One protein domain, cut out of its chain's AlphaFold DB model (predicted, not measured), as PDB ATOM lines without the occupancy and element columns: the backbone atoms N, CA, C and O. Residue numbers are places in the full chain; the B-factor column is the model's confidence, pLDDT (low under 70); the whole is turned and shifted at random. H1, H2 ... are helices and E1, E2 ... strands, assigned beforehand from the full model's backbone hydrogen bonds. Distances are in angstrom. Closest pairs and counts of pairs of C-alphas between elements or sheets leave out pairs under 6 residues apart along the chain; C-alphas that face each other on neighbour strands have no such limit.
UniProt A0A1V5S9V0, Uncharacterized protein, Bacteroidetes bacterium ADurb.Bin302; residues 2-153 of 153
ATOM      1  N   LYS A   2     220.315 174.599 120.216       46.47
ATOM      2  CA  LYS A   2     221.467 174.867 121.113       46.47
ATOM      3  C   LYS A   2     221.204 175.928 122.206       46.47
ATOM      4  O   LYS A   2     221.654 175.765 123.330       46.47
ATOM      5  N   LYS A   3     220.411 176.969 121.909       52.03
ATOM      6  CA  LYS A   3     220.052 178.037 122.870       52.03
ATOM      7  C   LYS A   3     219.115 177.571 124.005       52.03
ATOM      8  O   LYS A   3     219.184 178.113 125.097       52.03
ATOM      9  N   LEU A   4     218.293 176.543 123.763       61.66
ATOM     10  CA  LEU A   4     217.389 175.942 124.760       61.66
ATOM     11  C   LEU A   4     218.150 175.043 125.747       61.66
ATOM     12  O   LEU A   4     217.887 175.075 126.941       61.66
ATOM     13  N   LEU A   5     219.147 174.305 125.249       61.31
ATOM     14  CA  LEU A   5     220.039 173.476 126.066       61.31
ATOM     15  C   LEU A   5     220.929 174.309 126.996       61.31
ATOM     16  O   LEU A   5     221.105 173.936 128.148       61.31
ATOM     17  N   ILE A   6     221.435 175.455 126.529       66.50
ATOM     18  CA  ILE A   6     222.229 176.378 127.358       66.50
ATOM     19  C   ILE A   6     221.366 177.000 128.465       66.50
ATOM     20  O   ILE A   6     221.816 177.084 129.602       66.50
ATOM     21  N   GLY A   7     220.112 177.363 128.163       62.84
ATOM     22  CA  GLY A   7     219.161 177.834 129.174       62.84
ATOM     23  C   GLY A   7     218.839 176.771 130.230       62.84
ATOM     24  O   GLY A   7     218.820 177.075 131.416       62.84
ATOM     25  N   LEU A   8     218.667 175.510 129.821       62.28
ATOM     26  CA  LEU A   8     218.418 174.400 130.744       62.28
ATOM     27  C   LEU A   8     219.644 174.086 131.624       62.28
ATOM     28  O   LEU A   8     219.485 173.834 132.813       62.28
ATOM     29  N   LEU A   9     220.862 174.169 131.072       58.66
ATOM     30  CA  LEU A   9     222.114 173.944 131.810       58.66
ATOM     31  C   LEU A   9     222.444 175.080 132.798       58.66
ATOM     32  O   LEU A   9     223.051 174.844 133.836       58.66
ATOM     33  N   LEU A  10     222.041 176.317 132.486       57.97
ATOM     34  CA  LEU A  10     222.150 177.466 133.395       57.97
ATOM     35  C   LEU A  10     221.101 177.429 134.516       57.97
ATOM     36  O   LEU A  10     221.340 177.965 135.592       57.97
ATOM     37  N   MET A  11     219.956 176.777 134.294       57.69
ATOM     38  CA  MET A  11     218.944 176.581 135.337       57.69
ATOM     39  C   MET A  11     219.324 175.456 136.308       57.69
ATOM     40  O   MET A  11     218.984 175.537 137.483       57.69
ATOM     41  N   THR A  12     220.067 174.432 135.873       55.56
ATOM     42  CA  THR A  12     220.502 173.344 136.768       55.56
ATOM     43  C   THR A  12     221.622 173.758 137.726       55.56
ATOM     44  O   THR A  12     221.670 173.246 138.844       55.56
ATOM     45  N   THR A  13     222.480 174.721 137.369       52.94
ATOM     46  CA  THR A  13     223.528 175.229 138.279       52.94
ATOM     47  C   THR A  13     222.965 176.048 139.446       52.94
ATOM     48  O   THR A  13     223.567 176.069 140.523       52.94
ATOM     49  N   ILE A  14     221.776 176.643 139.281       52.38
ATOM     50  CA  ILE A  14     221.044 177.340 140.352       52.38
ATOM     51  C   ILE A  14     220.455 176.340 141.365       52.38
ATOM     52  O   ILE A  14     220.364 176.643 142.554       52.38
ATOM     53  N   VAL A  15     220.121 175.117 140.938       50.59
ATOM     54  CA  VAL A  15     219.501 174.100 141.810       50.59
ATOM     55  C   VAL A  15     220.495 173.516 142.824       50.59
ATOM     56  O   VAL A  15     220.098 173.154 143.930       50.59
ATOM     57  N   VAL A  16     221.794 173.473 142.508       47.31
ATOM     58  CA  VAL A  16     222.796 172.812 143.369       47.31
ATOM     59  C   VAL A  16     223.300 173.713 144.509       47.31
ATOM     60  O   VAL A  16     223.632 173.212 145.576       47.31
ATOM     61  N   HIS A  17     223.267 175.042 144.358       45.91
ATOM     62  CA  HIS A  17     223.676 175.980 145.422       45.91
ATOM     63  C   HIS A  17     222.513 176.451 146.322       45.91
ATOM     64  O   HIS A  17     222.735 177.119 147.328       45.91
ATOM     65  N   GLY A  18     221.265 176.089 145.992       47.50
ATOM     66  CA  GLY A  18     220.060 176.473 146.741       47.50
ATOM     67  C   GLY A  18     219.657 175.527 147.880       47.50
ATOM     68  O   GLY A  18     218.731 175.839 148.626       47.50
ATOM     69  N   GLN A  19     220.328 174.381 148.047       51.38
ATOM     70  CA  GLN A  19     219.878 173.333 148.974       51.38
ATOM     71  C   GLN A  19     219.982 173.702 150.465       51.38
ATOM     72  O   GLN A  19     219.259 173.120 151.265       51.38
ATOM     73  N   SER A  20     220.806 174.681 150.857       69.12
ATOM     74  CA  SER A  20     221.004 175.029 152.276       69.12
ATOM     75  C   SER A  20     219.790 175.739 152.902       69.12
ATOM     76  O   SER A  20     219.235 175.255 153.885       69.12
ATOM     77  N   LYS A  21     219.321 176.849 152.312       73.19
ATOM     78  CA  LYS A  21     218.290 177.720 152.926       73.19
ATOM     79  C   LYS A  21     216.852 177.212 152.773       73.19
ATOM     80  O   LYS A  21     215.971 177.634 153.514       73.19
ATOM     81  N   TRP A  22     216.612 176.332 151.803       73.00
ATOM     82  CA  TRP A  22     215.317 175.678 151.560       73.00
ATOM     83  C   TRP A  22     215.249 174.275 152.177       73.00
ATOM     84  O   TRP A  22     214.248 173.568 152.028       73.00
ATOM     85  N   SER A  23     216.321 173.852 152.852       70.81
ATOM     86  CA  SER A  23     216.397 172.541 153.480       70.81
ATOM     87  C   SER A  23     215.275 172.368 154.498       70.81
ATOM     88  O   SER A  23     215.076 173.204 155.377       70.81
ATOM     89  N   GLY A  24     214.506 171.288 154.349       72.19
ATOM     90  CA  GLY A  24     213.379 171.008 155.232       72.19
ATOM     91  C   GLY A  24     212.303 172.096 155.224       72.19
ATOM     92  O   GLY A  24     211.687 172.290 156.261       72.19
ATOM     93  N   PHE A  25     212.072 172.799 154.103       78.62
ATOM     94  CA  PHE A  25     211.091 173.893 153.977       78.62
ATOM     95  C   PHE A  25     209.739 173.587 154.649       78.62
ATOM     96  O   PHE A  25     209.260 174.393 155.432       78.62
ATOM     97  N   PHE A  26     209.178 172.396 154.420       77.94
ATOM     98  CA  PHE A  26     207.906 171.945 155.015       77.94
ATOM     99  C   PHE A  26     208.049 171.146 156.322       77.94
ATOM    100  O   PHE A  26     207.070 170.605 156.823       77.94
ATOM    101  N   LYS A  27     209.266 170.985 156.844       74.56
ATOM    102  CA  LYS A  27     209.537 170.235 158.076       74.56
ATOM    103  C   LYS A  27     209.723 171.205 159.244       74.56
ATOM    104  O   LYS A  27     210.277 172.278 159.009       74.56
ATOM    105  N   PRO A  28     209.374 170.837 160.490       71.44
ATOM    106  CA  PRO A  28     209.729 171.618 161.681       71.44
ATOM    107  C   PRO A  28     211.238 171.906 161.753       71.44
ATOM    108  O   PRO A  28     212.036 171.082 161.293       71.44
ATOM    109  N   VAL A  29     211.650 173.061 162.305       70.88
ATOM    110  CA  VAL A  29     213.087 173.284 162.569       70.88
ATOM    111  C   VAL A  29     213.419 172.459 163.802       70.88
ATOM    112  O   VAL A  29     213.011 172.790 164.905       70.88
ATOM    113  N   THR A  30     214.131 171.366 163.599       67.00
ATOM    114  CA  THR A  30     214.686 170.522 164.661       67.00
ATOM    115  C   THR A  30     216.175 170.346 164.371       67.00
ATOM    116  O   THR A  30     216.624 170.664 163.264       67.00
ATOM    117  N   TYR A  31     216.961 169.851 165.331       57.50
ATOM    118  CA  TYR A  31     218.397 169.596 165.126       57.50
ATOM    119  C   TYR A  31     218.699 168.637 163.957       57.50
ATOM    120  O   TYR A  31     219.815 168.639 163.450       57.50
ATOM    121  N   ASP A  32     217.698 167.906 163.456       52.84
ATOM    122  CA  ASP A  32     217.797 167.042 162.272       52.84
ATOM    123  C   ASP A  32     217.742 167.804 160.931       52.84
ATOM    124  O   ASP A  32     217.689 167.199 159.854       52.84
ATOM    125  N   ALA A  33     217.732 169.142 160.942       53.19
ATOM    126  CA  ALA A  33     217.890 169.923 159.721       53.19
ATOM    127  C   ALA A  33     219.311 169.710 159.153       53.19
ATOM    128  O   ALA A  33     220.277 169.938 159.870       53.19
ATOM    129  N   PRO A  34     219.492 169.362 157.863       46.66
ATOM    130  CA  PRO A  34     220.807 169.098 157.259       46.66
ATOM    131  C   PRO A  34     221.882 170.180 157.451       46.66
ATOM    132  O   PRO A  34     223.063 169.875 157.366       46.66
ATOM    133  N   ALA A  35     221.490 171.429 157.727       50.84
ATOM    134  CA  ALA A  35     222.403 172.530 158.049       50.84
ATOM    135  C   ALA A  35     222.939 172.506 159.501       50.84
ATOM    136  O   ALA A  35     223.852 173.258 159.823       50.84
ATOM    137  N   LEU A  36     222.368 171.668 160.369       51.41
ATOM    138  CA  LEU A  36     222.726 171.479 161.780       51.41
ATOM    139  C   LEU A  36     223.404 170.122 162.038       51.41
ATOM    140  O   LEU A  36     224.074 169.969 163.051       51.41
ATOM    141  N   ILE A  37     223.287 169.161 161.109       50.28
ATOM    142  CA  ILE A  37     223.862 167.805 161.228       50.28
ATOM    143  C   ILE A  37     225.403 167.814 161.167       50.28
ATOM    144  O   ILE A  37     226.042 166.919 161.709       50.28
ATOM    145  N   THR A  38     226.025 168.816 160.538       50.78
ATOM    146  CA  THR A  38     227.495 168.936 160.456       50.78
ATOM    147  C   THR A  38     228.114 169.739 161.599       50.78
ATOM    148  O   THR A  38     229.283 170.103 161.501       50.78
ATOM    149  N   ARG A  39     227.346 170.083 162.635       56.03
ATOM    150  CA  ARG A  39     227.857 170.884 163.745       56.03
ATOM    151  C   ARG A  39     228.473 170.032 164.836       56.03
ATOM    152  O   ARG A  39     227.903 169.022 165.245       56.03
ATOM    153  N   ASP A  40     229.570 170.538 165.378       51.97
ATOM    154  CA  ASP A  40     230.102 170.059 166.642       51.97
ATOM    155  C   ASP A  40     229.169 170.451 167.801       51.97
ATOM    156  O   ASP A  40     228.486 171.483 167.792       51.97
ATOM    157  N   ILE A  41     229.118 169.588 168.817       51.72
ATOM    158  CA  ILE A  41     228.335 169.808 170.035       51.72
ATOM    159  C   ILE A  41     228.839 171.096 170.707       51.72
ATOM    160  O   ILE A  41     229.972 171.141 171.179       51.72
ATOM    161  N   GLY A  42     227.993 172.131 170.773       51.25
ATOM    162  CA  GLY A  42     228.294 173.402 171.446       51.25
ATOM    163  C   GLY A  42     228.542 174.616 170.541       51.25
ATOM    164  O   GLY A  42     228.782 175.702 171.065       51.25
ATOM    165  N   GLU A  43     228.469 174.488 169.213       55.81
ATOM    166  CA  GLU A  43     228.501 175.667 168.331       55.81
ATOM    167  C   GLU A  43     227.183 176.465 168.404       55.81
ATOM    168  O   GLU A  43     226.127 175.867 168.518       55.81
ATOM    169  N   PRO A  44     227.166 177.805 168.332       57.88
ATOM    170  CA  PRO A  44     225.918 178.578 168.358       57.88
ATOM    171  C   PRO A  44     225.091 178.380 167.075       57.88
ATOM    172  O   PRO A  44     225.637 178.378 165.970       57.88
ATOM    173  N   VAL A  45     223.762 178.190 167.179       64.00
ATOM    174  CA  VAL A  45     222.887 178.169 165.977       64.00
ATOM    175  C   VAL A  45     222.811 179.588 165.440       64.00
ATOM    176  O   VAL A  45     222.526 180.522 166.177       64.00
ATOM    177  N   ASN A  46     223.143 179.738 164.162       73.00
ATOM    178  CA  ASN A  46     222.942 180.947 163.381       73.00
ATOM    179  C   ASN A  46     222.560 180.484 161.978       73.00
ATOM    180  O   ASN A  46     223.416 180.148 161.155       73.00
ATOM    181  N   LEU A  47     221.259 180.333 161.758       78.44
ATOM    182  CA  LEU A  47     220.733 179.715 160.552       78.44
ATOM    183  C   LEU A  47     219.631 180.573 159.954       78.44
ATOM    184  O   LEU A  47     218.708 180.998 160.639       78.44
ATOM    185  N   TRP A  48     219.703 180.761 158.641       81.75
ATOM    186  CA  TRP A  48     218.669 181.441 157.879       81.75
ATOM    187  C   TRP A  48     217.926 180.460 156.985       81.75
ATOM    188  O   TRP A  48     218.535 179.838 156.110       81.75
ATOM    189  N   LEU A  49     216.610 180.366 157.161       81.88
ATOM    190  CA  LEU A  49     215.757 179.453 156.406       81.88
ATOM    191  C   LEU A  49     214.587 180.178 155.756       81.88
ATOM    192  O   LEU A  49     213.979 181.075 156.340       81.88
ATOM    193  N   PHE A  50     214.224 179.717 154.564       84.69
ATOM    194  CA  PHE A  50     212.911 179.997 154.003       84.69
ATOM    195  C   PHE A  50     211.881 179.059 154.635       84.69
ATOM    196  O   PHE A  50     212.126 177.854 154.734       84.69
ATOM    197  N   ARG A  51     210.733 179.596 155.062       83.50
ATOM    198  CA  ARG A  51     209.636 178.827 155.666       83.50
ATOM    199  C   ARG A  51     208.285 179.169 155.044       83.50
ATOM    200  O   ARG A  51     208.052 180.345 154.749       83.50
ATOM    201  N   PRO A  52     207.392 178.181 154.853       78.81
ATOM    202  CA  PRO A  52     206.010 178.461 154.530       78.81
ATOM    203  C   PRO A  52     205.341 179.117 155.735       78.81
ATOM    204  O   PRO A  52     205.663 178.822 156.884       78.81
ATOM    205  N   VAL A  53     204.391 179.996 155.455       74.81
ATOM    206  CA  VAL A  53     203.492 180.560 156.459       74.81
ATOM    207  C   VAL A  53     202.077 180.245 156.015       74.81
ATOM    208  O   VAL A  53     201.715 180.580 154.885       74.81
ATOM    209  N   VAL A  54     201.310 179.571 156.872       63.81
ATOM    210  CA  VAL A  54     199.961 179.095 156.560       63.81
ATOM    211  C   VAL A  54     199.056 179.476 157.728       63.81
ATOM    212  O   VAL A  54     199.164 178.911 158.809       63.81
ATOM    213  N   SER A  55     198.170 180.447 157.507       62.38
ATOM    214  CA  SER A  55     197.323 181.101 158.525       62.38
ATOM    215  C   SER A  55     197.967 182.267 159.281       62.38
ATOM    216  O   SER A  55     199.161 182.282 159.590       62.38
ATOM    217  N   PHE A  56     197.134 183.275 159.540       68.88
ATOM    218  CA  PHE A  56     197.531 184.565 160.070       68.88
ATOM    219  C   PHE A  56     196.444 185.145 160.975       68.88
ATOM    220  O   PHE A  56     195.301 185.339 160.551       68.88
ATOM    221  N   THR A  57     196.819 185.479 162.208       73.00
ATOM    222  CA  THR A  57     195.969 186.243 163.132       73.00
ATOM    223  C   THR A  57     196.716 187.491 163.573       73.00
ATOM    224  O   THR A  57     197.865 187.386 163.992       73.00
ATOM    225  N   ALA A  58     196.084 188.659 163.474       76.81
ATOM    226  CA  ALA A  58     196.655 189.932 163.903       76.81
ATOM    227  C   ALA A  58     195.567 190.949 164.263       76.81
ATOM    228  O   ALA A  58     194.379 190.744 164.014       76.81
ATOM    229  N   ILE A  59     195.986 192.091 164.797       80.88
ATOM    230  CA  ILE A  59     195.153 193.290 164.868       80.88
ATOM    231  C   ILE A  59     195.433 194.120 163.616       80.88
ATOM    232  O   ILE A  59     196.578 194.508 163.372       80.88
ATOM    233  N   GLN A  60     194.388 194.383 162.832       83.88
ATOM    234  CA  GLN A  60     194.450 195.241 161.656       83.88
ATOM    235  C   GLN A  60     194.057 196.671 162.024       83.88
ATOM    236  O   GLN A  60     193.013 196.891 162.637       83.88
ATOM    237  N   PHE A  61     194.854 197.638 161.575       83.44
ATOM    238  CA  PHE A  61     194.503 199.053 161.576       83.44
ATOM    239  C   PHE A  61     194.260 199.534 160.155       83.44
ATOM    240  O   PHE A  61     195.109 199.369 159.274       83.44
ATOM    241  N   THR A  62     193.122 200.183 159.950       84.88
ATOM    242  CA  THR A  62     192.746 200.768 158.667       84.88
ATOM    243  C   THR A  62     192.406 202.236 158.849       84.88
ATOM    244  O   THR A  62     191.704 202.614 159.786       84.88
ATOM    245  N   TRP A  63     192.925 203.078 157.959       82.31
ATOM    246  CA  TRP A  63     192.610 204.500 157.967       82.31
ATOM    247  C   TRP A  63     191.172 204.736 157.497       82.31
ATOM    248  O   TRP A  63     190.814 204.358 156.381       82.31
ATOM    249  N   ASN A  64     190.364 205.399 158.324       82.00
ATOM    250  CA  ASN A  64     189.011 205.807 157.970       82.00
ATOM    251  C   ASN A  64     188.985 207.304 157.608       82.00
ATOM    252  O   ASN A  64     189.091 208.152 158.505       82.00
ATOM    253  N   PRO A  65     188.813 207.666 156.320       78.81
ATOM    254  CA  PRO A  65     188.846 209.061 155.887       78.81
ATOM    255  C   PRO A  65     187.647 209.884 156.385       78.81
ATOM    256  O   PRO A  65     187.771 211.101 156.503       78.81
ATOM    257  N   LEU A  66     186.513 209.249 156.716       84.06
ATOM    258  CA  LEU A  66     185.317 209.940 157.217       84.06
ATOM    259  C   LEU A  66     185.510 210.414 158.659       84.06
ATOM    260  O   LEU A  66     185.207 211.556 158.993       84.06
ATOM    261  N   ASN A  67     186.064 209.543 159.502       83.50
ATOM    262  CA  ASN A  67     186.238 209.800 160.932       83.50
ATOM    263  C   ASN A  67     187.636 210.326 161.294       83.50
ATOM    264  O   ASN A  67     187.901 210.585 162.467       83.50
ATOM    265  N   LYS A  68     188.534 210.465 160.303       84.81
ATOM    266  CA  LYS A  68     189.940 210.885 160.461       84.81
ATOM    267  C   LYS A  68     190.676 210.127 161.576       84.81
ATOM    268  O   LYS A  68     191.465 210.709 162.318       84.81
ATOM    269  N   ARG A  69     190.393 208.830 161.709       84.56
ATOM    270  CA  ARG A  69     190.971 207.956 162.737       84.56
ATOM    271  C   ARG A  69     191.308 206.589 162.156       84.56
ATOM    272  O   ARG A  69     190.764 206.200 161.123       84.56
ATOM    273  N   PHE A  70     192.177 205.860 162.846       79.38
ATOM    274  CA  PHE A  70     192.384 204.443 162.577       79.38
ATOM    275  C   PHE A  70     191.286 203.633 163.257       79.38
ATOM    276  O   PHE A  70     191.105 203.739 164.470       79.38
ATOM    277  N   ASP A  71     190.574 202.828 162.478       85.69
ATOM    278  CA  ASP A  71     189.707 201.790 163.019       85.69
ATOM    279  C   ASP A  71     190.554 200.526 163.232       85.69
ATOM    280  O   ASP A  71     191.389 200.177 162.389       85.69
ATOM    281  N   ASN A  72     190.372 199.870 164.378       81.69
ATOM    282  CA  ASN A  72     191.067 198.642 164.742       81.69
ATOM    283  C   ASN A  72     190.096 197.461 164.760       81.69
ATOM    284  O   ASN A  72     189.063 197.487 165.423       81.69
ATOM    285  N   THR A  73     190.444 196.396 164.053       81.56
ATOM    286  CA  THR A  73     189.646 195.168 164.029       81.56
ATOM    287  C   THR A  73     190.547 193.959 164.184       81.56
ATOM    288  O   THR A  73     191.667 193.940 163.668       81.56
ATOM    289  N   ALA A  74     190.056 192.923 164.865       77.31
ATOM    290  CA  ALA A  74     190.691 191.616 164.792       77.31
ATOM    291  C   ALA A  74     190.691 191.155 163.328       77.31
ATOM    292  O   ALA A  74     189.671 191.231 162.644       77.31
ATOM    293  N   PHE A  75     191.847 190.718 162.851       74.75
ATOM    294  CA  PHE A  75     192.044 190.247 161.494       74.75
ATOM    295  C   PHE A  75     192.508 188.804 161.544       74.75
ATOM    296  O   PHE A  75     193.584 188.486 162.049       74.75
ATOM    297  N   THR A  76     191.659 187.919 161.044       73.50
ATOM    298  CA  THR A  76     191.961 186.502 160.885       73.50
ATOM    299  C   THR A  76     191.802 186.182 159.416       73.50
ATOM    300  O   THR A  76     190.740 186.404 158.840       73.50
ATOM    301  N   SER A  77     192.871 185.695 158.804       72.06
ATOM    302  CA  SER A  77     192.870 185.335 157.395       72.06
ATOM    303  C   SER A  77     193.661 184.054 157.202       72.06
ATOM    304  O   SER A  77     194.724 183.848 157.794       72.06
ATOM    305  N   ILE A  78     193.132 183.187 156.345       72.12
ATOM    306  CA  ILE A  78     193.887 182.053 155.834       72.12
ATOM    307  C   ILE A  78     194.693 182.584 154.655       72.12
ATOM    308  O   ILE A  78     194.150 182.941 153.610       72.12
ATOM    309  N   GLY A  79     196.000 182.672 154.850       73.50
ATOM    310  CA  GLY A  79     196.932 183.093 153.821       73.50
ATOM    311  C   GLY A  79     198.094 182.135 153.689       73.50
ATOM    312  O   GLY A  79     198.390 181.372 154.608       73.50
ATOM    313  N   MET A  80     198.740 182.200 152.533       81.56
ATOM    314  CA  MET A  80     199.965 181.479 152.229       81.56
ATOM    315  C   MET A  80     201.069 182.473 151.915       81.56
ATOM    316  O   MET A  80     200.859 183.454 151.200       81.56
ATOM    317  N   GLY A  81     202.273 182.194 152.388       83.44
ATOM    318  CA  GLY A  81     203.427 182.986 152.007       83.44
ATOM    319  C   GLY A  81     204.748 182.331 152.338       83.44
ATOM    320  O   GLY A  81     204.809 181.169 152.743       83.44
ATOM    321  N   ILE A  82     205.806 183.103 152.120       85.44
ATOM    322  CA  ILE A  82     207.181 182.677 152.349       85.44
ATOM    323  C   ILE A  82     207.821 183.684 153.297       85.44
ATOM    324  O   ILE A  82     207.848 184.886 153.023       85.44
ATOM    325  N   GLY A  83     208.326 183.178 154.416       85.75
ATOM    326  CA  GLY A  83     209.152 183.919 155.360       85.75
ATOM    327  C   GLY A  83     210.625 183.578 155.183       85.75
ATOM    328  O   GLY A  83     210.964 182.427 154.918       85.75
ATOM    329  N   TYR A  84     211.497 184.563 155.353       87.31
ATOM    330  CA  TYR A  84     212.929 184.394 155.542       87.31
ATOM    331  C   TYR A  84     213.249 184.656 157.012       87.31
ATOM    332  O   TYR A  84     213.067 185.765 157.516       87.31
ATOM    333  N   GLN A  85     213.652 183.597 157.700       84.88
ATOM    334  CA  GLN A  85     213.620 183.501 159.151       84.88
ATOM    335  C   GLN A  85     215.011 183.152 159.686       84.88
ATOM    336  O   GLN A  85     215.654 182.239 159.158       84.88
ATOM    337  N   HIS A  86     215.463 183.880 160.703       86.12
ATOM    338  CA  HIS A  86     216.701 183.634 161.433       86.12
ATOM    339  C   HIS A  86     216.411 182.789 162.672       86.12
ATOM    340  O   HIS A  86     215.394 182.968 163.341       86.12
ATOM    341  N   TYR A  87     217.294 181.831 162.933       80.44
ATOM    342  CA  TYR A  87     217.206 180.939 164.072       80.44
ATOM    343  C   TYR A  87     218.509 180.971 164.854       80.44
ATOM    344  O   TYR A  87     219.593 180.826 164.276       80.44
ATOM    345  N   ILE A  88     218.365 181.090 166.170       80.25
ATOM    346  CA  ILE A  88     219.432 180.978 167.157       80.25
ATOM    347  C   ILE A  88     219.209 179.786 168.078       80.25
ATOM    348  O   ILE A  88     218.147 179.174 168.081       80.25
ATOM    349  N   GLU A  89     220.217 179.438 168.869       76.00
ATOM    350  CA  GLU A  89     220.086 178.378 169.864       76.00
ATOM    351  C   GLU A  89     219.584 178.966 171.175       76.00
ATOM    352  O   GLU A  89     220.212 179.863 171.739       76.00
ATOM    353  N   SER A  90     218.466 178.451 171.680       71.56
ATOM    354  CA  SER A  90     217.932 178.830 172.984       71.56
ATOM    355  C   SER A  90     217.471 177.587 173.724       71.56
ATOM    356  O   SER A  90     216.640 176.835 173.230       71.56
ATOM    357  N   LYS A  91     218.022 177.352 174.920       75.56
ATOM    358  CA  LYS A  91     217.683 176.200 175.782       75.56
ATOM    359  C   LYS A  91     217.827 174.828 175.104       75.56
ATOM    360  O   LYS A  91     217.133 173.889 175.478       75.56
ATOM    361  N   GLY A  92     218.749 174.708 174.150       70.56
ATOM    362  CA  GLY A  92     218.950 173.465 173.415       70.56
ATOM    363  C   GLY A  92     217.826 173.168 172.424       70.56
ATOM    364  O   GLY A  92     217.569 171.995 172.191       70.56
ATOM    365  N   GLU A  93     217.162 174.199 171.883       74.06
ATOM    366  CA  GLU A  93     216.260 174.140 170.725       74.06
ATOM    367  C   GLU A  93     216.499 175.330 169.766       74.06
ATOM    368  O   GLU A  93     216.900 176.415 170.209       74.06
ATOM    369  N   PRO A  94     216.268 175.167 168.445       75.38
ATOM    370  CA  PRO A  94     216.263 176.282 167.503       75.38
ATOM    371  C   PRO A  94     215.114 177.252 167.806       75.38
ATOM    372  O   PRO A  94     213.943 176.884 167.755       75.38
ATOM    373  N   TYR A  95     215.450 178.508 168.067       77.94
ATOM    374  CA  TYR A  95     214.527 179.585 168.407       77.94
ATOM    375  C   TYR A  95     214.557 180.674 167.337       77.94
ATOM    376  O   TYR A  95     215.638 181.087 166.919       77.94
ATOM    377  N   ASN A  96     213.389 181.143 166.897       80.81
ATOM    378  CA  ASN A  96     213.297 182.244 165.946       80.81
ATOM    379  C   ASN A  96     213.431 183.586 166.677       80.81
ATOM    380  O   ASN A  96     212.544 183.998 167.417       80.81
ATOM    381  N   ASP A  97     214.545 184.281 166.479       83.94
ATOM    382  CA  ASP A  97     214.772 185.599 167.077       83.94
ATOM    383  C   ASP A  97     214.356 186.747 166.151       83.94
ATOM    384  O   ASP A  97     214.079 187.853 166.618       83.94
ATOM    385  N   PHE A  98     214.316 186.511 164.841       84.75
ATOM    386  CA  PHE A  98     214.056 187.541 163.850       84.75
ATOM    387  C   PHE A  98     213.603 186.943 162.521       84.75
ATOM    388  O   PHE A  98     214.124 185.932 162.052       84.75
ATOM    389  N   GLY A  99     212.746 187.667 161.811       84.56
ATOM    390  CA  GLY A  99     212.598 187.463 160.383       84.56
ATOM    391  C   GLY A  99     211.559 188.352 159.743       84.56
ATOM    392  O   GLY A  99     211.050 189.310 160.323       84.56
ATOM    393  N   GLY A 100     211.279 188.049 158.486       86.88
ATOM    394  CA  GLY A 100     210.253 188.746 157.738       86.88
ATOM    395  C   GLY A 100     209.738 187.907 156.592       86.88
ATOM    396  O   GLY A 100     210.355 186.925 156.188       86.88
ATOM    397  N   GLY A 101     208.584 188.277 156.060       87.50
ATOM    398  CA  GLY A 101     207.929 187.500 155.024       87.50
ATOM    399  C   GLY A 101     206.973 188.311 154.178       87.50
ATOM    400  O   GLY A 101     206.638 189.456 154.483       87.50
ATOM    401  N   ILE A 102     206.537 187.673 153.100       87.31
ATOM    402  CA  ILE A 102     205.481 188.171 152.228       87.31
ATOM    403  C   ILE A 102     204.372 187.129 152.213       87.31
ATOM    404  O   ILE A 102     204.631 185.934 152.050       87.31
ATOM    405  N   LEU A 103     203.143 187.599 152.384       85.31
ATOM    406  CA  LEU A 103     201.942 186.792 152.512       85.31
ATOM    407  C   LEU A 103     200.920 187.217 151.469       85.31
ATOM    408  O   LEU A 103     200.691 188.408 151.262       85.31
ATOM    409  N   MET A 104     200.261 186.230 150.876       86.19
ATOM    410  CA  MET A 104     198.988 186.404 150.194       86.19
ATOM    411  C   MET A 104     197.890 185.921 151.134       86.19
ATOM    412  O   MET A 104     197.895 184.775 151.573       86.19
ATOM    413  N   LEU A 105     196.972 186.814 151.467       83.94
ATOM    414  CA  LEU A 105     195.928 186.631 152.463       83.94
ATOM    415  C   LEU A 105     194.584 186.546 151.742       83.94
ATOM    416  O   LEU A 105     194.219 187.473 151.014       83.94
ATOM    417  N   ALA A 106     193.848 185.452 151.933       79.94
ATOM    418  CA  ALA A 106     192.468 185.377 151.475       79.94
ATOM    419  C   ALA A 106     191.578 186.079 152.504       79.94
ATOM    420  O   ALA A 106     191.488 185.665 153.663       79.94
ATOM    421  N   ASN A 107     190.935 187.166 152.097       68.06
ATOM    422  CA  ASN A 107     190.014 187.892 152.949       68.06
ATOM    423  C   ASN A 107     188.643 187.214 152.877       68.06
ATOM    424  O   ASN A 107     187.902 187.366 151.906       68.06
ATOM    425  N   THR A 108     188.317 186.420 153.897       51.16
ATOM    426  CA  THR A 108     186.980 185.847 154.075       51.16
ATOM    427  C   THR A 108     186.145 186.831 154.889       51.16
ATOM    428  O   THR A 108     185.903 186.626 156.077       51.16
ATOM    429  N   THR A 109     185.765 187.960 154.293       51.94
ATOM    430  CA  THR A 109     184.846 188.899 154.943       51.94
ATOM    431  C   THR A 109     183.514 188.200 155.221       51.94
ATOM    432  O   THR A 109     182.863 187.689 154.315       51.94
ATOM    433  N   THR A 110     183.099 188.172 156.490       44.56
ATOM    434  CA  THR A 110     181.848 187.565 156.987       44.56
ATOM    435  C   THR A 110     180.583 188.359 156.643       44.56
ATOM    436  O   THR A 110     179.487 187.997 157.065       44.56
ATOM    437  N   THR A 111     180.701 189.444 155.883       47.06
ATOM    438  CA  THR A 111     179.580 190.265 155.419       47.06
ATOM    439  C   THR A 111     179.310 189.976 153.947       47.06
ATOM    440  O   THR A 111     180.171 190.207 153.104       47.06
ATOM    441  N   MET A 112     178.100 189.487 153.647       45.16
ATOM    442  CA  MET A 112     177.662 188.966 152.338       45.16
ATOM    443  C   MET A 112     177.758 189.941 151.143       45.16
ATOM    444  O   MET A 112     177.460 189.543 150.022       45.16
ATOM    445  N   GLU A 113     178.166 191.194 151.351       49.72
ATOM    446  CA  GLU A 113     178.248 192.223 150.305       49.72
ATOM    447  C   GLU A 113     179.649 192.429 149.713       49.72
ATOM    448  O   GLU A 113     179.781 193.105 148.696       49.72
ATOM    449  N   GLN A 114     180.703 191.857 150.301       53.88
ATOM    450  CA  GLN A 114     182.063 192.014 149.783       53.88
ATOM    451  C   GLN A 114     182.600 190.671 149.298       53.88
ATOM    452  O   GLN A 114     182.753 189.726 150.071       53.88
ATOM    453  N   ALA A 115     182.844 190.597 147.986       53.56
ATOM    454  CA  ALA A 115     183.452 189.448 147.332       53.56
ATOM    455  C   ALA A 115     184.768 189.074 148.026       53.56
ATOM    456  O   ALA A 115     185.508 189.952 148.471       53.56
ATOM    457  N   ALA A 116     185.058 187.770 148.088       62.44
ATOM    458  CA  ALA A 116     186.330 187.261 148.583       62.44
ATOM    459  C   ALA A 116     187.483 188.036 147.926       62.44
ATOM    460  O   ALA A 116     187.620 188.022 146.700       62.44
ATOM    461  N   SER A 117     188.277 188.740 148.734       72.62
ATOM    462  CA  SER A 117     189.385 189.553 148.235       72.62
ATOM    463  C   SER A 117     190.724 188.903 148.540       72.62
ATOM    464  O   SER A 117     190.864 188.101 149.463       72.62
ATOM    465  N   ILE A 118     191.727 189.244 147.736       83.06
ATOM    466  CA  ILE A 118     193.116 188.880 147.999       83.06
ATOM    467  C   ILE A 118     193.808 190.126 148.533       83.06
ATOM    468  O   ILE A 118     193.687 191.216 147.973       83.06
ATOM    469  N   SER A 119     194.538 189.962 149.626       86.06
ATOM    470  CA  SER A 119     195.420 190.993 150.160       86.06
ATOM    471  C   SER A 119     196.863 190.513 150.105       86.06
ATOM    472  O   SER A 119     197.131 189.323 150.266       86.06
ATOM    473  N   ILE A 120     197.800 191.430 149.895       87.81
ATOM    474  CA  ILE A 120     199.232 191.143 150.015       87.81
ATOM    475  C   ILE A 120     199.748 191.885 151.238       87.81
ATOM    476  O   ILE A 120     199.494 193.078 151.380       87.81
ATOM    477  N   ALA A 121     200.471 191.187 152.111       87.75
ATOM    478  CA  ALA A 121     201.068 191.775 153.301       87.75
ATOM    479  C   ALA A 121     202.551 191.424 153.411       87.75
ATOM    480  O   ALA A 121     202.944 190.266 153.277       87.75
ATOM    481  N   GLY A 122     203.363 192.441 153.680       88.44
ATOM    482  CA  GLY A 122     204.727 192.293 154.158       88.44
ATOM    483  C   GLY A 122     204.728 192.310 155.680       88.44
ATOM    484  O   GLY A 122     204.025 193.109 156.302       88.44
ATOM    485  N   VAL A 123     205.493 191.414 156.282       86.25
ATOM    486  CA  VAL A 123     205.498 191.206 157.728       86.25
ATOM    487  C   VAL A 123     206.908 191.033 158.245       86.25
ATOM    488  O   VAL A 123     207.798 190.573 157.532       86.25
ATOM    489  N   PHE A 124     207.090 191.413 159.495       85.94
ATOM    490  CA  PHE A 124     208.346 191.402 160.208       85.94
ATOM    491  C   PHE A 124     208.100 190.919 161.632       85.94
ATOM    492  O   PHE A 124     207.134 191.349 162.267       85.94
ATOM    493  N   ASN A 125     208.978 190.061 162.135       82.94
ATOM    494  CA  ASN A 125     208.939 189.538 163.489       82.94
ATOM    495  C   ASN A 125     210.291 189.723 164.186       82.94
ATOM    496  O   ASN A 125     211.350 189.545 163.587       82.94
ATOM    497  N   PHE A 126     210.229 190.073 165.468       78.31
ATOM    498  CA  PHE A 126     211.360 190.194 166.372       78.31
ATOM    499  C   PHE A 126     211.015 189.533 167.709       78.31
ATOM    500  O   PHE A 126     210.007 189.868 168.341       78.31
ATOM    501  N   LEU A 127     211.878 188.609 168.129       67.12
ATOM    502  CA  LEU A 127     211.837 187.875 169.393       67.12
ATOM    503  C   LEU A 127     210.498 187.177 169.678       67.12
ATOM    504  O   LEU A 127     210.059 187.208 170.818       67.12
ATOM    505  N   ASP A 128     209.815 186.602 168.682       64.50
ATOM    506  CA  ASP A 128     208.467 185.983 168.771       64.50
ATOM    507  C   ASP A 128     207.323 186.848 169.363       64.50
ATOM    508  O   ASP A 128     206.151 186.509 169.215       64.50
ATOM    509  N   PHE A 129     207.620 187.982 170.004       59.88
ATOM    510  CA  PHE A 129     206.665 188.819 170.733       59.88
ATOM    511  C   PHE A 129     206.248 190.056 169.946       59.88
ATOM    512  O   PHE A 129     205.127 190.542 170.097       59.88
ATOM    513  N   VAL A 130     207.158 190.603 169.135       62.94
ATOM    514  CA  VAL A 130     206.901 191.816 168.364       62.94
ATOM    515  C   VAL A 130     206.794 191.434 166.914       62.94
ATOM    516  O   VAL A 130     207.777 191.098 166.260       62.94
ATOM    517  N   SER A 131     205.589 191.532 166.390       78.25
ATOM    518  CA  SER A 131     205.351 191.291 164.986       78.25
ATOM    519  C   SER A 131     204.473 192.390 164.421       78.25
ATOM    520  O   SER A 131     203.451 192.785 164.992       78.25
ATOM    521  N   MET A 132     204.952 192.959 163.324       85.06
ATOM    522  CA  MET A 132     204.355 194.100 162.656       85.06
ATOM    523  C   MET A 132     204.302 193.819 161.166       85.06
ATOM    524  O   MET A 132     205.132 193.100 160.614       85.06
ATOM    525  N   GLY A 133     203.325 194.401 160.496       86.00
ATOM    526  CA  GLY A 133     203.209 194.272 159.059       86.00
ATOM    527  C   GLY A 133     202.447 195.421 158.448       86.00
ATOM    528  O   GLY A 133     201.792 196.205 159.132       86.00
ATOM    529  N   ALA A 134     202.533 195.498 157.136       89.06
ATOM    530  CA  ALA A 134     201.713 196.378 156.337       89.06
ATOM    531  C   ALA A 134     201.276 195.620 155.094       89.06
ATOM    532  O   ALA A 134     202.013 194.790 154.557       89.06
ATOM    533  N   GLY A 135     200.071 195.905 154.636       88.44
ATOM    534  CA  GLY A 135     199.523 195.264 153.464       88.44
ATOM    535  C   GLY A 135     198.562 196.153 152.712       88.44
ATOM    536  O   GLY A 135     198.217 197.260 153.131       88.44
ATOM    537  N   TYR A 136     198.157 195.637 151.565       86.69
ATOM    538  CA  TYR A 136     197.183 196.252 150.693       86.69
ATOM    539  C   TYR A 136     196.109 195.229 150.354       86.69
ATOM    540  O   TYR A 136     196.411 194.109 149.930       86.69
ATOM    541  N   ASP A 137     194.859 195.617 150.576       85.31
ATOM    542  CA  ASP A 137     193.693 194.830 150.208       85.31
ATOM    543  C   ASP A 137     193.266 195.214 148.798       85.31
ATOM    544  O   ASP A 137     192.832 196.342 148.568       85.31
ATOM    545  N   MET A 138     193.388 194.283 147.852       84.50
ATOM    546  CA  MET A 138     193.069 194.554 146.450       84.50
ATOM    547  C   MET A 138     191.565 194.634 146.190       84.50
ATOM    548  O   MET A 138     191.167 195.234 145.202       84.50
ATOM    549  N   GLY A 139     190.726 194.042 147.045       80.75
ATOM    550  CA  GLY A 139     189.271 194.108 146.875       80.75
ATOM    551  C   GLY A 139     188.668 195.389 147.435       80.75
ATOM    552  O   GLY A 139     187.707 195.906 146.877       80.75
ATOM    553  N   ARG A 140     189.233 195.907 148.532       77.25
ATOM    554  CA  ARG A 140     188.796 197.176 149.141       77.25
ATOM    555  C   ARG A 140     189.598 198.388 148.676       77.25
ATOM    556  O   ARG A 140     189.182 199.502 148.958       77.25
ATOM    557  N   GLU A 141     190.726 198.168 148.007       82.81
ATOM    558  CA  GLU A 141     191.695 199.193 147.601       82.81
ATOM    559  C   GLU A 141     192.242 200.020 148.775       82.81
ATOM    560  O   GLU A 141     192.398 201.239 148.712       82.81
ATOM    561  N   VAL A 142     192.521 199.347 149.895       82.44
ATOM    562  CA  VAL A 142     192.878 200.009 151.156       82.44
ATOM    563  C   VAL A 142     194.168 199.446 151.737       82.44
ATOM    564  O   VAL A 142     194.364 198.232 151.832       82.44
ATOM    565  N   PHE A 143     195.036 200.356 152.182       86.62
ATOM    566  CA  PHE A 143     196.211 200.023 152.978       86.62
ATOM    567  C   PHE A 143     195.826 199.702 154.417       86.62
ATOM    568  O   PHE A 143     194.984 200.367 155.029       86.62
ATOM    569  N   PHE A 144     196.499 198.710 154.978       85.94
ATOM    570  CA  PHE A 144     196.313 198.319 156.361       85.94
ATOM    571  C   PHE A 144     197.641 198.026 157.048       85.94
ATOM    572  O   PHE A 144     198.612 197.610 156.417       85.94
ATOM    573  N   LEU A 145     197.670 198.251 158.357       87.50
ATOM    574  CA  LEU A 145     198.791 197.904 159.225       87.50
ATOM    575  C   LEU A 145     198.399 196.723 160.105       87.50
ATOM    576  O   LEU A 145     197.235 196.581 160.469       87.50
ATOM    577  N   LEU A 146     199.374 195.895 160.448       84.75
ATOM    578  CA  LEU A 146     199.212 194.689 161.247       84.75
ATOM    579  C   LEU A 146     200.119 194.777 162.471       84.75
ATOM    580  O   LEU A 146     201.266 195.214 162.370       84.75
ATOM    581  N   THR A 147     199.622 194.320 163.616       84.19
ATOM    582  CA  THR A 147     200.428 194.098 164.822       84.19
ATOM    583  C   THR A 147     199.960 192.856 165.572       84.19
ATOM    584  O   THR A 147     198.813 192.432 165.399       84.19
ATOM    585  N   GLY A 148     200.828 192.287 166.410       69.50
ATOM    586  CA  GLY A 148     200.506 191.095 167.198       69.50
ATOM    587  C   GLY A 148     200.222 189.900 166.296       69.50
ATOM    588  O   GLY A 148     199.298 189.129 166.534       69.50
ATOM    589  N   VAL A 149     200.976 189.812 165.207       65.25
ATOM    590  CA  VAL A 149     200.903 188.724 164.251       65.25
ATOM    591  C   VAL A 149     201.359 187.422 164.898       65.25
ATOM    592  O   VAL A 149     202.511 187.307 165.319       65.25
ATOM    593  N   SER A 150     200.482 186.425 164.882       66.06
ATOM    594  CA  SER A 150     200.825 185.039 165.178       66.06
ATOM    595  C   SER A 150     200.746 184.203 163.908       66.06
ATOM    596  O   SER A 150     199.765 184.286 163.159       66.06
ATOM    597  N   TYR A 151     201.761 183.368 163.703       64.75
ATOM    598  CA  TYR A 151     201.797 182.364 162.644       64.75
ATOM    599  C   TYR A 151     201.656 180.969 163.236       64.75
ATOM    600  O   TYR A 151     202.060 180.720 164.371       64.75
ATOM    601  N   SER A 152     201.130 180.056 162.433       56.06
ATOM    602  CA  SER A 152     201.202 178.617 162.664       56.06
ATOM    603  C   SER A 152     201.979 177.980 161.513       56.06
ATOM    604  O   SER A 152     201.768 178.343 160.352       56.06
ATOM    605  N   PHE A 153     202.890 177.068 161.845       52.81
ATOM    606  CA  PHE A 153     203.640 176.232 160.903       52.81
ATOM    607  C   PHE A 153     203.296 174.762 161.124       52.81
ATOM    608  O   PHE A 153     203.093 174.382 162.300       52.81
TER     609      PHE A 153
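AT A GLANCE: This is residues 2 to 153 of the 153 residues of an uncharacterized protein of Bacteroidetes bacterium ADurb.Bin302 (UniProt A0A1V5S9V0). A narrow, closed barrel of six strands, E1 to E6, has long hairpins running past its ring, and one helix, H1, sticks out from the body like an arm. A long stretch without named elements, residues 18 to 45, joins that arm to the barrel. The printed part has 152 residues, with one named helix and six named strands that follow along the chain as H1 E1 E2 E3 E4 E5 E6; neighbour strands are antiparallel, and the class is mostly strand. The whole is loose, with a radius of gyration of the C-alphas of 19.5 A, and flat, spanning 59 by 54 by 24 A.

IN THESE COORDINATES: H1, residues 2 to 17, begins at C-alpha 2 (221.467, 174.867, 121.113) and is 24.4 A long. E1, residues 46 to 64, begins at C-alpha 46 (222.942, 180.947, 163.381), is 42.4 A long and bends by 79 degrees at residue 52. E2, residues 69 to 90, is 41.0 A long and bends by 90 degrees at residue 80. E3, residues 93 to 107, is 34.6 A long. E4 is residues 117 to 126, E5 residues 130 to 137, and E6 residues 142 to 151, ending at C-alpha 151 (201.797, 182.364, 162.644).

HOW THE PARTS SIT: H1 is not on the barrel, and 7 of its 12 O i to N i+4 pairs are within hydrogen-bond range. E1 to E6 form a meander, each strand the antiparallel neighbour of the one before. Within hydrogen-bond range are N 51 and O 83 of the hairpin E1 and E2, 2.8 A, N 84 and O 100 of E2 and E3, 2.8 A, N 101 and O 123 of E3 and E4, 2.8 A, N 122 and O 134 of E4 and E5, 2.8 A, and N 146 and O 133 of E5 and E6, 2.8 A. E6 and E1 close the ring, with N 61 and O 145 at 2.8 A.

THE WHOLE: The C-alphas of Lys 2 and Asn 67, the two farthest apart, are 63.6 A apart. The printed part has no cut; the link from H1 to E1 is long. Mean pLDDT of the printed part is 71.7, with residues 2 to 20 and 30 to 45 among those under 70.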